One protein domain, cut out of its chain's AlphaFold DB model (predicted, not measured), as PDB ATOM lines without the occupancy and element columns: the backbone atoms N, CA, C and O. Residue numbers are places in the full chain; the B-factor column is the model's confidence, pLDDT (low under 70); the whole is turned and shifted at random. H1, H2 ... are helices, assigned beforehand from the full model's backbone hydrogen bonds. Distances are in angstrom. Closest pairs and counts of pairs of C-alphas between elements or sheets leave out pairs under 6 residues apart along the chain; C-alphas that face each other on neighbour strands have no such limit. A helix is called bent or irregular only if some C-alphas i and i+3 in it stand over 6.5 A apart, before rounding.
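Overview. This is residues 31 to 105 of the 113 residues of an uncharacterized protein of Rhizophagus sp. MUCL 43196 (UniProt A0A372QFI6). Two helices, H1 and H2, make a narrow V: the long H1 runs along the longest axis, and after a tight turn H2 folds back from its far end, drifting away from it. H3 crosses H1 steeply towards the open end of the V, the short H4 lies near the closed end, and the unnamed stretch of residues 72 to 86 loops from the end of H2 to the start of H3. The fit is loose between the helices, as only H1 and H3 touch. The printed part has 75 residues with four named helices, H1, H2, H3 and H4 in that order, and no named strand; the class is all helix. It is compact, with a radius of gyration of the C-alphas of 12.2 A, but elongated in outline, spanning 39 by 25 by 23 A.

Along the chain. After Asp 31, H1 takes residues 32 to 53, from C-alpha 32 at (-158.097, 32.169, 105.781) to C-alpha 53 at (-136.410, 46.360, 86.950), 32.0 A. H2, residues 57 to 71, is 19.6 A long and irregular, but only just: C-alphas 58 and 61 are 6.8 A apart. H3, residues 87 to 96, measures 14.7 A. H4, residues 100 to 105, measures 9.3 A and ends with C-alpha 105 at (-132.016, 34.434, 84.709); it is irregular, with C-alphas 102 and 105 at 7.1 A.

Arrangement. H1 is close to H2 but not clearly touching it; their closest C-alphas, those of Leu 51 and Phe 57, are 6.3 A apart. They run opposite ways at a shallow tilt of 34 degrees, only just short of steep. H1 touches H3 with residues 37 to 40 alone, and the closest C-alphas, those of Ser 40 and Lys 90, are 6.3 A apart. These two run the same way at a steep tilt of 64 degrees. H2 and H3 are near each other, with 6 pairs of C-alphas within 10 A, the closest at 8.0 A. H4 is close to H1 but not clearly touching it, the closest C-alphas being those of Leu 51 and Phe 102, 7.8 A apart. H4 is likewise close to H2 but not clearly touching it, with the C-alphas of Ile 61 and Phe 102 closest at 7.9 A. H3 and H4 are apart. In H1 every O i to N i+4 pair is within hydrogen-bond range; the counts are 8 of 11 in H2, 5 of 6 in H3 and 1 of 2 in H4.

Size, cuts and confidence. The two C-alphas farthest apart are those of Asp 31 and Lys 59, 39.1 A. The printed part has no cut. The links from H1 to H2 and from H3 to H4 are tight, while the one from H2 to H3, residues 72 to 86, is long. The mean pLDDT of the printed part is 80.5, and residues 55 to 59, 79 to 84 and 104 to 105 of this model are under 70.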
ATOM      1  N   ASP A  31    -159.453  35.762 108.664       85.44
ATOM      2  CA  ASP A  31    -160.071  34.863 107.696       85.44
ATOM      3  C   ASP A  31    -159.004  34.271 106.758       85.44
ATOM      4  O   ASP A  31    -158.236  34.992 106.109       85.44
ATOM      5  N   LYS A  32    -158.987  32.935 106.663       88.19
ATOM      6  CA  LYS A  32    -158.097  32.169 105.781       88.19
ATOM      7  C   LYS A  32    -158.193  32.632 104.328       88.19
ATOM      8  O   LYS A  32    -157.169  32.678 103.645       88.19
ATOM      9  N   LEU A  33    -159.391  32.982 103.854       86.25
ATOM     10  CA  LEU A  33    -159.582  33.487 102.497       86.25
ATOM     11  C   LEU A  33    -158.895  34.844 102.325       86.25
ATOM     12  O   LEU A  33    -158.114  35.018 101.393       86.25
ATOM     13  N   HIS A  34    -159.126  35.783 103.244       82.56
ATOM     14  CA  HIS A  34    -158.506  37.106 103.184       82.56
ATOM     15  C   HIS A  34    -156.978  37.051 103.286       82.56
ATOM     16  O   HIS A  34    -156.299  37.768 102.546       82.56
ATOM     17  N   LEU A  35    -156.431  36.169 104.128       88.19
ATOM     18  CA  LEU A  35    -154.988  35.931 104.200       88.19
ATOM     19  C   LEU A  35    -154.433  35.424 102.867       88.19
ATOM     20  O   LEU A  35    -153.467  35.992 102.359       88.19
ATOM     21  N   LEU A  36    -155.063  34.410 102.267       86.88
ATOM     22  CA  LEU A  36    -154.646  33.862 100.974       86.88
ATOM     23  C   LEU A  36    -154.651  34.935  99.880       86.88
ATOM     24  O   LEU A  36    -153.680  35.069  99.134       86.88
ATOM     25  N   LEU A  37    -155.732  35.716  99.799       85.25
ATOM     26  CA  LEU A  37    -155.866  36.793  98.819       85.25
ATOM     27  C   LEU A  37    -154.770  37.844  99.000       85.25
ATOM     28  O   LEU A  37    -154.181  38.280  98.011       85.25
ATOM     29  N   ARG A  38    -154.475  38.213 100.254       86.81
ATOM     30  CA  ARG A  38    -153.457  39.213 100.583       86.81
ATOM     31  C   ARG A  38    -152.047  38.725 100.273       86.81
ATOM     32  O   ARG A  38    -151.273  39.478  99.691       86.81
ATOM     33  N   ILE A  39    -151.723  37.485 100.631       88.50
ATOM     34  CA  ILE A  39    -150.424  36.872 100.327       88.50
ATOM     35  C   ILE A  39    -150.237  36.789  98.810       88.50
ATOM     36  O   ILE A  39    -149.194  37.198  98.304       88.50
ATOM     37  N   SER A  40    -151.261  36.346  98.073       87.88
ATOM     38  CA  SER A  40    -151.211  36.283  96.609       87.88
ATOM     39  C   SER A  40    -150.943  37.649  95.972       87.88
ATOM     40  O   SER A  40    -150.160  37.723  95.029       87.88
ATOM     41  N   ASP A  41    -151.571  38.718  96.474       86.06
ATOM     42  CA  ASP A  41    -151.334  40.078  95.972       86.06
ATOM     43  C   ASP A  41    -149.893  40.527  96.203       86.06
ATOM     44  O   ASP A  41    -149.271  41.096  95.308       86.06
ATOM     45  N   VAL A  42    -149.357  40.265  97.399       88.88
ATOM     46  CA  VAL A  42    -147.981  40.636  97.748       88.88
ATOM     47  C   VAL A  42    -146.984  39.879  96.873       88.88
ATOM     48  O   VAL A  42    -146.118  40.515  96.281       88.88
ATOM     49  N   LEU A  43    -147.140  38.560  96.721       88.56
ATOM     50  CA  LEU A  43    -146.239  37.737  95.906       88.56
ATOM     51  C   LEU A  43    -146.218  38.178  94.439       88.56
ATOM     52  O   LEU A  43    -145.147  38.373  93.870       88.56
ATOM     53  N   ILE A  44    -147.393  38.386  93.836       85.75
ATOM     54  CA  ILE A  44    -147.490  38.816  92.434       85.75
ATOM     55  C   ILE A  44    -146.939  40.229  92.247       85.75
ATOM     56  O   ILE A  44    -146.242  40.496  91.267       85.75
ATOM     57  N   LYS A  45    -147.186  41.131  93.203       86.50
ATOM     58  CA  LYS A  45    -146.605  42.474  93.177       86.50
ATOM     59  C   LYS A  45    -145.078  42.429  93.248       86.50
ATOM     60  O   LYS A  45    -144.436  43.150  92.488       86.50
ATOM     61  N   CYS A  46    -144.508  41.618  94.139       86.75
ATOM     62  CA  CYS A  46    -143.060  41.442  94.253       86.75
ATOM     63  C   CYS A  46    -142.473  40.911  92.945       86.75
ATOM     64  O   CYS A  46    -141.603  41.565  92.379       86.75
ATOM     65  N   LEU A  47    -143.043  39.826  92.406       86.12
ATOM     66  CA  LEU A  47    -142.613  39.244  91.137       86.12
ATOM     67  C   LEU A  47    -142.582  40.288  90.017       86.12
ATOM     68  O   LEU A  47    -141.562  40.459  89.362       86.12
ATOM     69  N   PHE A  48    -143.674  41.027  89.807       83.25
ATOM     70  CA  PHE A  48    -143.689  42.044  88.758       83.25
ATOM     71  C   PHE A  48    -142.722  43.186  89.041       83.25
ATOM     72  O   PHE A  48    -142.092  43.671  88.112       83.25
ATOM     73  N   THR A  49    -142.567  43.599  90.298       84.19
ATOM     74  CA  THR A  49    -141.609  44.653  90.655       84.19
ATOM     75  C   THR A  49    -140.185  44.250  90.287       84.19
ATOM     76  O   THR A  49    -139.443  45.085  89.779       84.19
ATOM     77  N   ASP A  50    -139.813  42.989  90.498       83.50
ATOM     78  CA  ASP A  50    -138.483  42.499  90.139       83.50
ATOM     79  C   ASP A  50    -138.331  42.339  88.626       83.50
ATOM     80  O   ASP A  50    -137.355  42.824  88.060       83.50
ATOM     81  N   LEU A  51    -139.346  41.811  87.939       80.25
ATOM     82  CA  LEU A  51    -139.320  41.680  86.480       80.25
ATOM     83  C   LEU A  51    -139.286  43.035  85.755       80.25
ATOM     84  O   LEU A  51    -138.646  43.143  84.715       80.25
ATOM     85  N   ILE A  52    -139.931  44.076  86.291       78.62
ATOM     86  CA  ILE A  52    -139.945  45.430  85.702       78.62
ATOM     87  C   ILE A  52    -138.582  46.124  85.813       78.62
ATOM     88  O   ILE A  52    -138.268  46.973  84.979       78.62
ATOM     89  N   LYS A  53    -137.763  45.790  86.820       77.12
ATOM     90  CA  LYS A  53    -136.410  46.360  86.950       77.12
ATOM     91  C   LYS A  53    -135.500  45.935  85.794       77.12
ATOM     92  O   LYS A  53    -134.568  46.667  85.461       77.12
ATOM     93  N   ASN A  54    -135.787  44.798  85.160       72.50
ATOM     94  CA  ASN A  54    -135.030  44.305  84.018       72.50
ATOM     95  C   ASN A  54    -135.397  45.097  82.752       72.50
ATOM     96  O   ASN A  54    -136.570  45.241  82.398       72.50
ATOM     97  N   LYS A  55    -134.387  45.620  82.039       63.50
ATOM     98  CA  LYS A  55    -134.581  46.481  80.852       63.50
ATOM     99  C   LYS A  55    -135.359  45.791  79.717       63.50
ATOM    100  O   LYS A  55    -135.999  46.478  78.920       63.50
ATOM    101  N   ASP A  56    -135.381  44.459  79.693       67.25
ATOM    102  CA  ASP A  56    -136.069  43.641  78.685       67.25
ATOM    103  C   ASP A  56    -137.557  43.370  78.978       67.25
ATOM    104  O   ASP A  56    -138.252  42.722  78.182       67.25
ATOM    105  N   PHE A  57    -138.090  43.927  80.074       68.50
ATOM    106  CA  PHE A  57    -139.474  43.717  80.506       68.50
ATOM    107  C   PHE A  57    -140.514  44.030  79.422       68.50
ATOM    108  O   PHE A  57    -141.463  43.275  79.207       68.50
ATOM    109  N   SER A  58    -140.317  45.148  78.720       64.75
ATOM    110  CA  SER A  58    -141.305  45.729  77.806       64.75
ATOM    111  C   SER A  58    -141.611  44.853  76.584       64.75
ATOM    112  O   SER A  58    -142.745  44.854  76.105       64.75
ATOM    113  N   LYS A  59    -140.628  44.087  76.083       69.69
ATOM    114  CA  LYS A  59    -140.763  43.352  74.812       69.69
ATOM    115  C   LYS A  59    -140.960  41.847  74.979       69.69
ATOM    116  O   LYS A  59    -141.863  41.303  74.354       69.69
ATOM    117  N   GLN A  60    -140.140  41.177  75.790       77.06
ATOM    118  CA  GLN A  60    -140.130  39.706  75.844       77.06
ATOM    119  C   GLN A  60    -140.878  39.167  77.064       77.06
ATOM    120  O   GLN A  60    -141.789  38.348  76.928       77.06
ATOM    121  N   ILE A  61    -140.559  39.684  78.252       79.69
ATOM    122  CA  ILE A  61    -141.112  39.180  79.516       79.69
ATOM    123  C   ILE A  61    -142.623  39.436  79.586       79.69
ATOM    124  O   ILE A  61    -143.378  38.537  79.953       79.69
ATOM    125  N   LYS A  62    -143.096  40.619  79.164       84.25
ATOM    126  CA  LYS A  62    -144.534  40.929  79.126       84.25
ATOM    127  C   LYS A  62    -145.335  39.880  78.342       84.25
ATOM    128  O   LYS A  62    -146.304  39.336  78.868       84.25
ATOM    129  N   SER A  63    -144.909  39.574  77.114       84.31
ATOM    130  CA  SER A  63    -145.587  38.601  76.249       84.31
ATOM    131  C   SER A  63    -145.514  37.180  76.819       84.31
ATOM    132  O   SER A  63    -146.511  36.457  76.800       84.31
ATOM    133  N   ALA A  64    -144.370  36.799  77.397       86.69
ATOM    134  CA  ALA A  64    -144.195  35.497  78.035       86.69
ATOM    135  C   ALA A  64    -145.116  35.311  79.254       86.69
ATOM    136  O   ALA A  64    -145.710  34.245  79.425       86.69
ATOM    137  N   ILE A  65    -145.288  36.356  80.071       86.69
ATOM    138  CA  ILE A  65    -146.224  36.355  81.201       86.69
ATOM    139  C   ILE A  65    -147.658  36.213  80.689       86.69
ATOM    140  O   ILE A  65    -148.366  35.306  81.119       86.69
ATOM    141  N   GLU A  66    -148.093  37.055  79.750       87.38
ATOM    142  CA  GLU A  66    -149.457  36.990  79.202       87.38
ATOM    143  C   GLU A  66    -149.766  35.600  78.613       87.38
ATOM    144  O   GLU A  66    -150.834  35.035  78.869       87.38
ATOM    145  N   LEU A  67    -148.801  34.984  77.920       88.69
ATOM    146  CA  LEU A  67    -148.914  33.612  77.419       88.69
ATOM    147  C   LEU A  67    -149.022  32.580  78.552       88.69
ATOM    148  O   LEU A  67    -149.885  31.700  78.504       88.69
ATOM    149  N   ALA A  68    -148.187  32.684  79.588       88.81
ATOM    150  CA  ALA A  68    -148.225  31.780  80.736       88.81
ATOM    151  C   ALA A  68    -149.569  31.855  81.482       88.81
ATOM    152  O   ALA A  68    -150.133  30.819  81.848       88.81
ATOM    153  N   PHE A  69    -150.126  33.057  81.646       88.69
ATOM    154  CA  PHE A  69    -151.454  33.261  82.229       88.69
ATOM    155  C   PHE A  69    -152.570  32.686  81.341       88.69
ATOM    156  O   PHE A  69    -153.468  31.994  81.836       88.69
ATOM    157  N   LYS A  70    -152.473  32.866  80.021       89.69
ATOM    158  CA  LYS A  70    -153.407  32.260  79.063       89.69
ATOM    159  C   LYS A  70    -153.386  30.729  79.130       89.69
ATOM    160  O   LYS A  70    -154.449  30.106  79.121       89.69
ATOM    161  N   ASN A  71    -152.209  30.119  79.286       91.19
ATOM    162  CA  ASN A  71    -152.052  28.662  79.407       91.19
ATOM    163  C   ASN A  71    -152.752  28.087  80.648       91.19
ATOM    164  O   ASN A  71    -153.308  26.988  80.602       91.19
ATOM    165  N   ILE A  72    -152.800  28.845  81.747       89.94
ATOM    166  CA  ILE A  72    -153.540  28.464  82.962       89.94
ATOM    167  C   ILE A  72    -155.021  28.879  82.929       89.94
ATOM    168  O   ILE A  72    -155.714  28.724  83.936       89.94
ATOM    169  N   LYS A  73    -155.523  29.315  81.762       88.50
ATOM    170  CA  LYS A  73    -156.904  29.763  81.508       88.50
ATOM    171  C   LYS A  73    -157.303  31.009  82.304       88.50
ATOM    172  O   LYS A  73    -158.452  31.129  82.718       88.50
ATOM    173  N   ILE A  74    -156.363  31.929  82.512       86.12
ATOM    174  CA  ILE A  74    -156.624  33.221  83.151       86.12
ATOM    175  C   ILE A  74    -156.453  34.315  82.106       86.12
ATOM    176  O   ILE A  74    -155.419  34.399  81.445       86.12
ATOM    177  N   HIS A  75    -157.474  35.157  81.959       82.75
ATOM    178  CA  HIS A  75    -157.363  36.361  81.150       82.75
ATOM    179  C   HIS A  75    -156.584  37.411  81.941       82.75
ATOM    180  O   HIS A  75    -157.051  37.885  82.978       82.75
ATOM    181  N   PHE A  76    -155.390  37.752  81.473       83.25
ATOM    182  CA  PHE A  76    -154.516  38.706  82.137       83.25
ATOM    183  C   PHE A  76    -153.947  39.687  81.119       83.25
ATOM    184  O   PHE A  76    -153.383  39.274  80.110       83.25
ATOM    185  N   GLU A  77    -154.070  40.975  81.423       77.19
ATOM    186  CA  GLU A  77    -153.482  42.065  80.653       77.19
ATOM    187  C   GLU A  77    -152.811  43.049  81.609       77.19
ATOM    188  O   GLU A  77    -153.347  43.380  82.675       77.19
ATOM    189  N   PHE A  78    -151.637  43.547  81.231       74.75
ATOM    190  CA  PHE A  78    -150.970  44.590  82.002       74.75
ATOM    191  C   PHE A  78    -151.642  45.948  81.778       74.75
ATOM    192  O   PHE A  78    -151.439  46.581  80.742       74.75
ATOM    193  N   PHE A  79    -152.355  46.449  82.789       66.44
ATOM    194  CA  PHE A  79    -152.894  47.809  82.796       66.44
ATOM    195  C   PHE A  79    -152.193  48.651  83.867       66.44
ATOM    196  O   PHE A  79    -152.453  48.490  85.057       66.44
ATOM    197  N   GLN A  80    -151.263  49.526  83.463       55.91
ATOM    198  CA  GLN A  80    -150.572  50.473  84.363       55.91
ATOM    199  C   GLN A  80    -150.087  49.847  85.696       55.91
ATOM    200  O   GLN A  80    -150.218  50.451  86.760       55.91
ATOM    201  N   PHE A  81    -149.554  48.619  85.647       54.62
ATOM    202  CA  PHE A  81    -149.037  47.863  86.803       54.62
ATOM    203  C   PHE A  81    -150.067  47.440  87.862       54.62
ATOM    204  O   PHE A  81    -149.691  46.988  88.946       54.62
ATOM    205  N   LYS A  82    -151.367  47.541  87.569       53.34
ATOM    206  CA  LYS A  82    -152.433  46.997  88.415       53.34
ATOM    207  C   LYS A  82    -152.934  45.693  87.806       53.34
ATOM    208  O   LYS A  82    -153.468  45.681  86.702       53.34
ATOM    209  N   SER A  83    -152.750  44.592  88.527       57.50
ATOM    210  CA  SER A  83    -153.319  43.298  88.166       57.50
ATOM    211  C   SER A  83    -154.732  43.176  88.739       57.50
ATOM    212  O   SER A  83    -154.931  43.173  89.953       57.50
ATOM    213  N   THR A  84    -155.735  43.048  87.873       61.09
ATOM    214  CA  THR A  84    -157.132  42.817  88.281       61.09
ATOM    215  C   THR A  84    -157.372  41.323  88.513       61.09
ATOM    216  O   THR A  84    -158.249  40.717  87.907       61.09
ATOM    217  N   LEU A  85    -156.547  40.689  89.349       70.88
ATOM    218  CA  LEU A  85    -156.702  39.266  89.644       70.88
ATOM    219  C   LEU A  85    -157.858  39.054  90.617       70.88
ATOM    220  O   LEU A  85    -157.813  39.510  91.765       70.88
ATOM    221  N   MET A  86    -158.894  38.345  90.171       77.19
ATOM    222  CA  MET A  86    -160.023  38.003  91.030       77.19
ATOM    223  C   MET A  86    -159.652  36.869  91.993       77.19
ATOM    224  O   MET A  86    -158.663  36.156  91.814       77.19
ATOM    225  N   GLY A  87    -160.443  36.691  93.054       78.50
ATOM    226  CA  GLY A  87    -160.149  35.688  94.082       78.50
ATOM    227  C   GLY A  87    -160.062  34.252  93.548       78.50
ATOM    228  O   GLY A  87    -159.218  33.479  94.004       78.50
ATOM    229  N   SER A  88    -160.879  33.914  92.548       83.81
ATOM    230  CA  SER A  88    -160.812  32.638  91.823       83.81
ATOM    231  C   SER A  88    -159.464  32.447  91.128       83.81
ATOM    232  O   SER A  88    -158.842  31.392  91.254       83.81
ATOM    233  N   ASP A  89    -158.988  33.491  90.457       86.81
ATOM    234  CA  ASP A  89    -157.801  33.455  89.606       86.81
ATOM    235  C   ASP A  89    -156.536  33.361  90.454       86.81
ATOM    236  O   ASP A  89    -155.651  32.554  90.171       86.81
ATOM    237  N   LYS A  90    -156.499  34.082  91.582       86.62
ATOM    238  CA  LYS A  90    -155.419  34.002  92.583       86.62
ATOM    239  C   LYS A  90    -155.166  32.571  93.048       86.62
ATOM    240  O   LYS A  90    -154.021  32.136  93.149       86.62
ATOM    241  N   LYS A  91    -156.229  31.793  93.268       87.00
ATOM    242  CA  LYS A  91    -156.104  30.381  93.657       87.00
ATOM    243  C   LYS A  91    -155.517  29.520  92.537       87.00
ATOM    244  O   LYS A  91    -154.793  28.570  92.826       87.00
ATOM    245  N   ILE A  92    -155.845  29.813  91.281       87.88
ATOM    246  CA  ILE A  92    -155.318  29.086  90.119       87.88
ATOM    247  C   ILE A  92    -153.832  29.406  89.936       87.88
ATOM    248  O   ILE A  92    -153.038  28.487  89.746       87.88
ATOM    249  N   ILE A  93    -153.450  30.672  90.082       87.81
ATOM    250  CA  ILE A  93    -152.064  31.143  89.971       87.81
ATOM    251  C   ILE A  93    -151.184  30.468  91.006       87.81
ATOM    252  O   ILE A  93    -150.217  29.814  90.636       87.81
ATOM    253  N   LEU A  94    -151.575  30.524  92.282       85.62
ATOM    254  CA  LEU A  94    -150.814  29.894  93.363       85.62
ATOM    255  C   LEU A  94    -150.615  28.383  93.170       85.62
ATOM    256  O   LEU A  94    -149.692  27.814  93.737       85.62
ATOM    257  N   LYS A  95    -151.484  27.722  92.396       88.00
ATOM    258  CA  LYS A  95    -151.392  26.281  92.130       88.00
ATOM    259  C   LYS A  95    -150.640  25.925  90.852       88.00
ATOM    260  O   LYS A  95    -150.098  24.829  90.783       88.00
ATOM    261  N   LYS A  96    -150.715  26.761  89.815       89.69
ATOM    262  CA  LYS A  96    -150.343  26.372  88.443       89.69
ATOM    263  C   LYS A  96    -149.331  27.293  87.779       89.69
ATOM    264  O   LYS A  96    -148.752  26.904  86.772       89.69
ATOM    265  N   PHE A  97    -149.150  28.510  88.281       88.19
ATOM    266  CA  PHE A  97    -148.232  29.463  87.676       88.19
ATOM    267  C   PHE A  97    -146.795  29.138  88.094       88.19
ATOM    268  O   PHE A  97    -146.463  29.172  89.279       88.19
ATOM    269  N   SER A  98    -145.945  28.812  87.119       86.44
ATOM    270  CA  SER A  98    -144.536  28.512  87.369       86.44
ATOM    271  C   SER A  98    -143.722  29.799  87.426       86.44
ATOM    272  O   SER A  98    -143.453  30.424  86.403       86.44
ATOM    273  N   VAL A  99    -143.318  30.192  88.633       84.38
ATOM    274  CA  VAL A  99    -142.493  31.392  88.842       84.38
ATOM    275  C   VAL A  99    -141.042  31.159  88.396       84.38
ATOM    276  O   VAL A  99    -140.387  32.085  87.928       84.38
ATOM    277  N   LEU A 100    -140.555  29.915  88.472       82.31
ATOM    278  CA  LEU A 100    -139.170  29.547  88.143       82.31
ATOM    279  C   LEU A 100    -138.770  29.943  86.718       82.31
ATOM    280  O   LEU A 100    -137.643  30.377  86.501       82.31
ATOM    281  N   GLN A 101    -139.713  29.882  85.775       80.44
ATOM    282  CA  GLN A 101    -139.492  30.277  84.382       80.44
ATOM    283  C   GLN A 101    -139.064  31.748  84.232       80.44
ATOM    284  O   GLN A 101    -138.445  32.100  83.236       80.44
ATOM    285  N   PHE A 102    -139.376  32.593  85.215       78.94
ATOM    286  CA  PHE A 102    -139.104  34.030  85.185       78.94
ATOM    287  C   PHE A 102    -138.006  34.464  86.166       78.94
ATOM    288  O   PHE A 102    -137.564  35.604  86.109       78.94
ATOM    289  N   ILE A 103    -137.572  33.578  87.070       74.38
ATOM    290  CA  ILE A 103    -136.503  33.852  88.050       74.38
ATOM    291  C   ILE A 103    -135.162  33.241  87.603       74.38
ATOM    292  O   ILE A 103    -134.108  33.676  88.057       74.38
ATOM    293  N   SER A 104    -135.174  32.263  86.688       61.75
ATOM    294  CA  SER A 104    -133.980  31.495  86.298       61.75
ATOM    295  C   SER A 104    -132.836  32.318  85.685       61.75
ATOM    296  O   SER A 104    -131.707  31.843  85.710       61.75
ATOM    297  N   GLU A 105    -133.082  33.532  85.184       55.28
ATOM    298  CA  GLU A 105    -132.016  34.434  84.709       55.28
ATOM    299  C   GLU A 105    -131.147  34.995  85.851       55.28
ATOM    300  O   GLU A 105    -130.056  35.485  85.593       55.28
TER     301      GLU A 105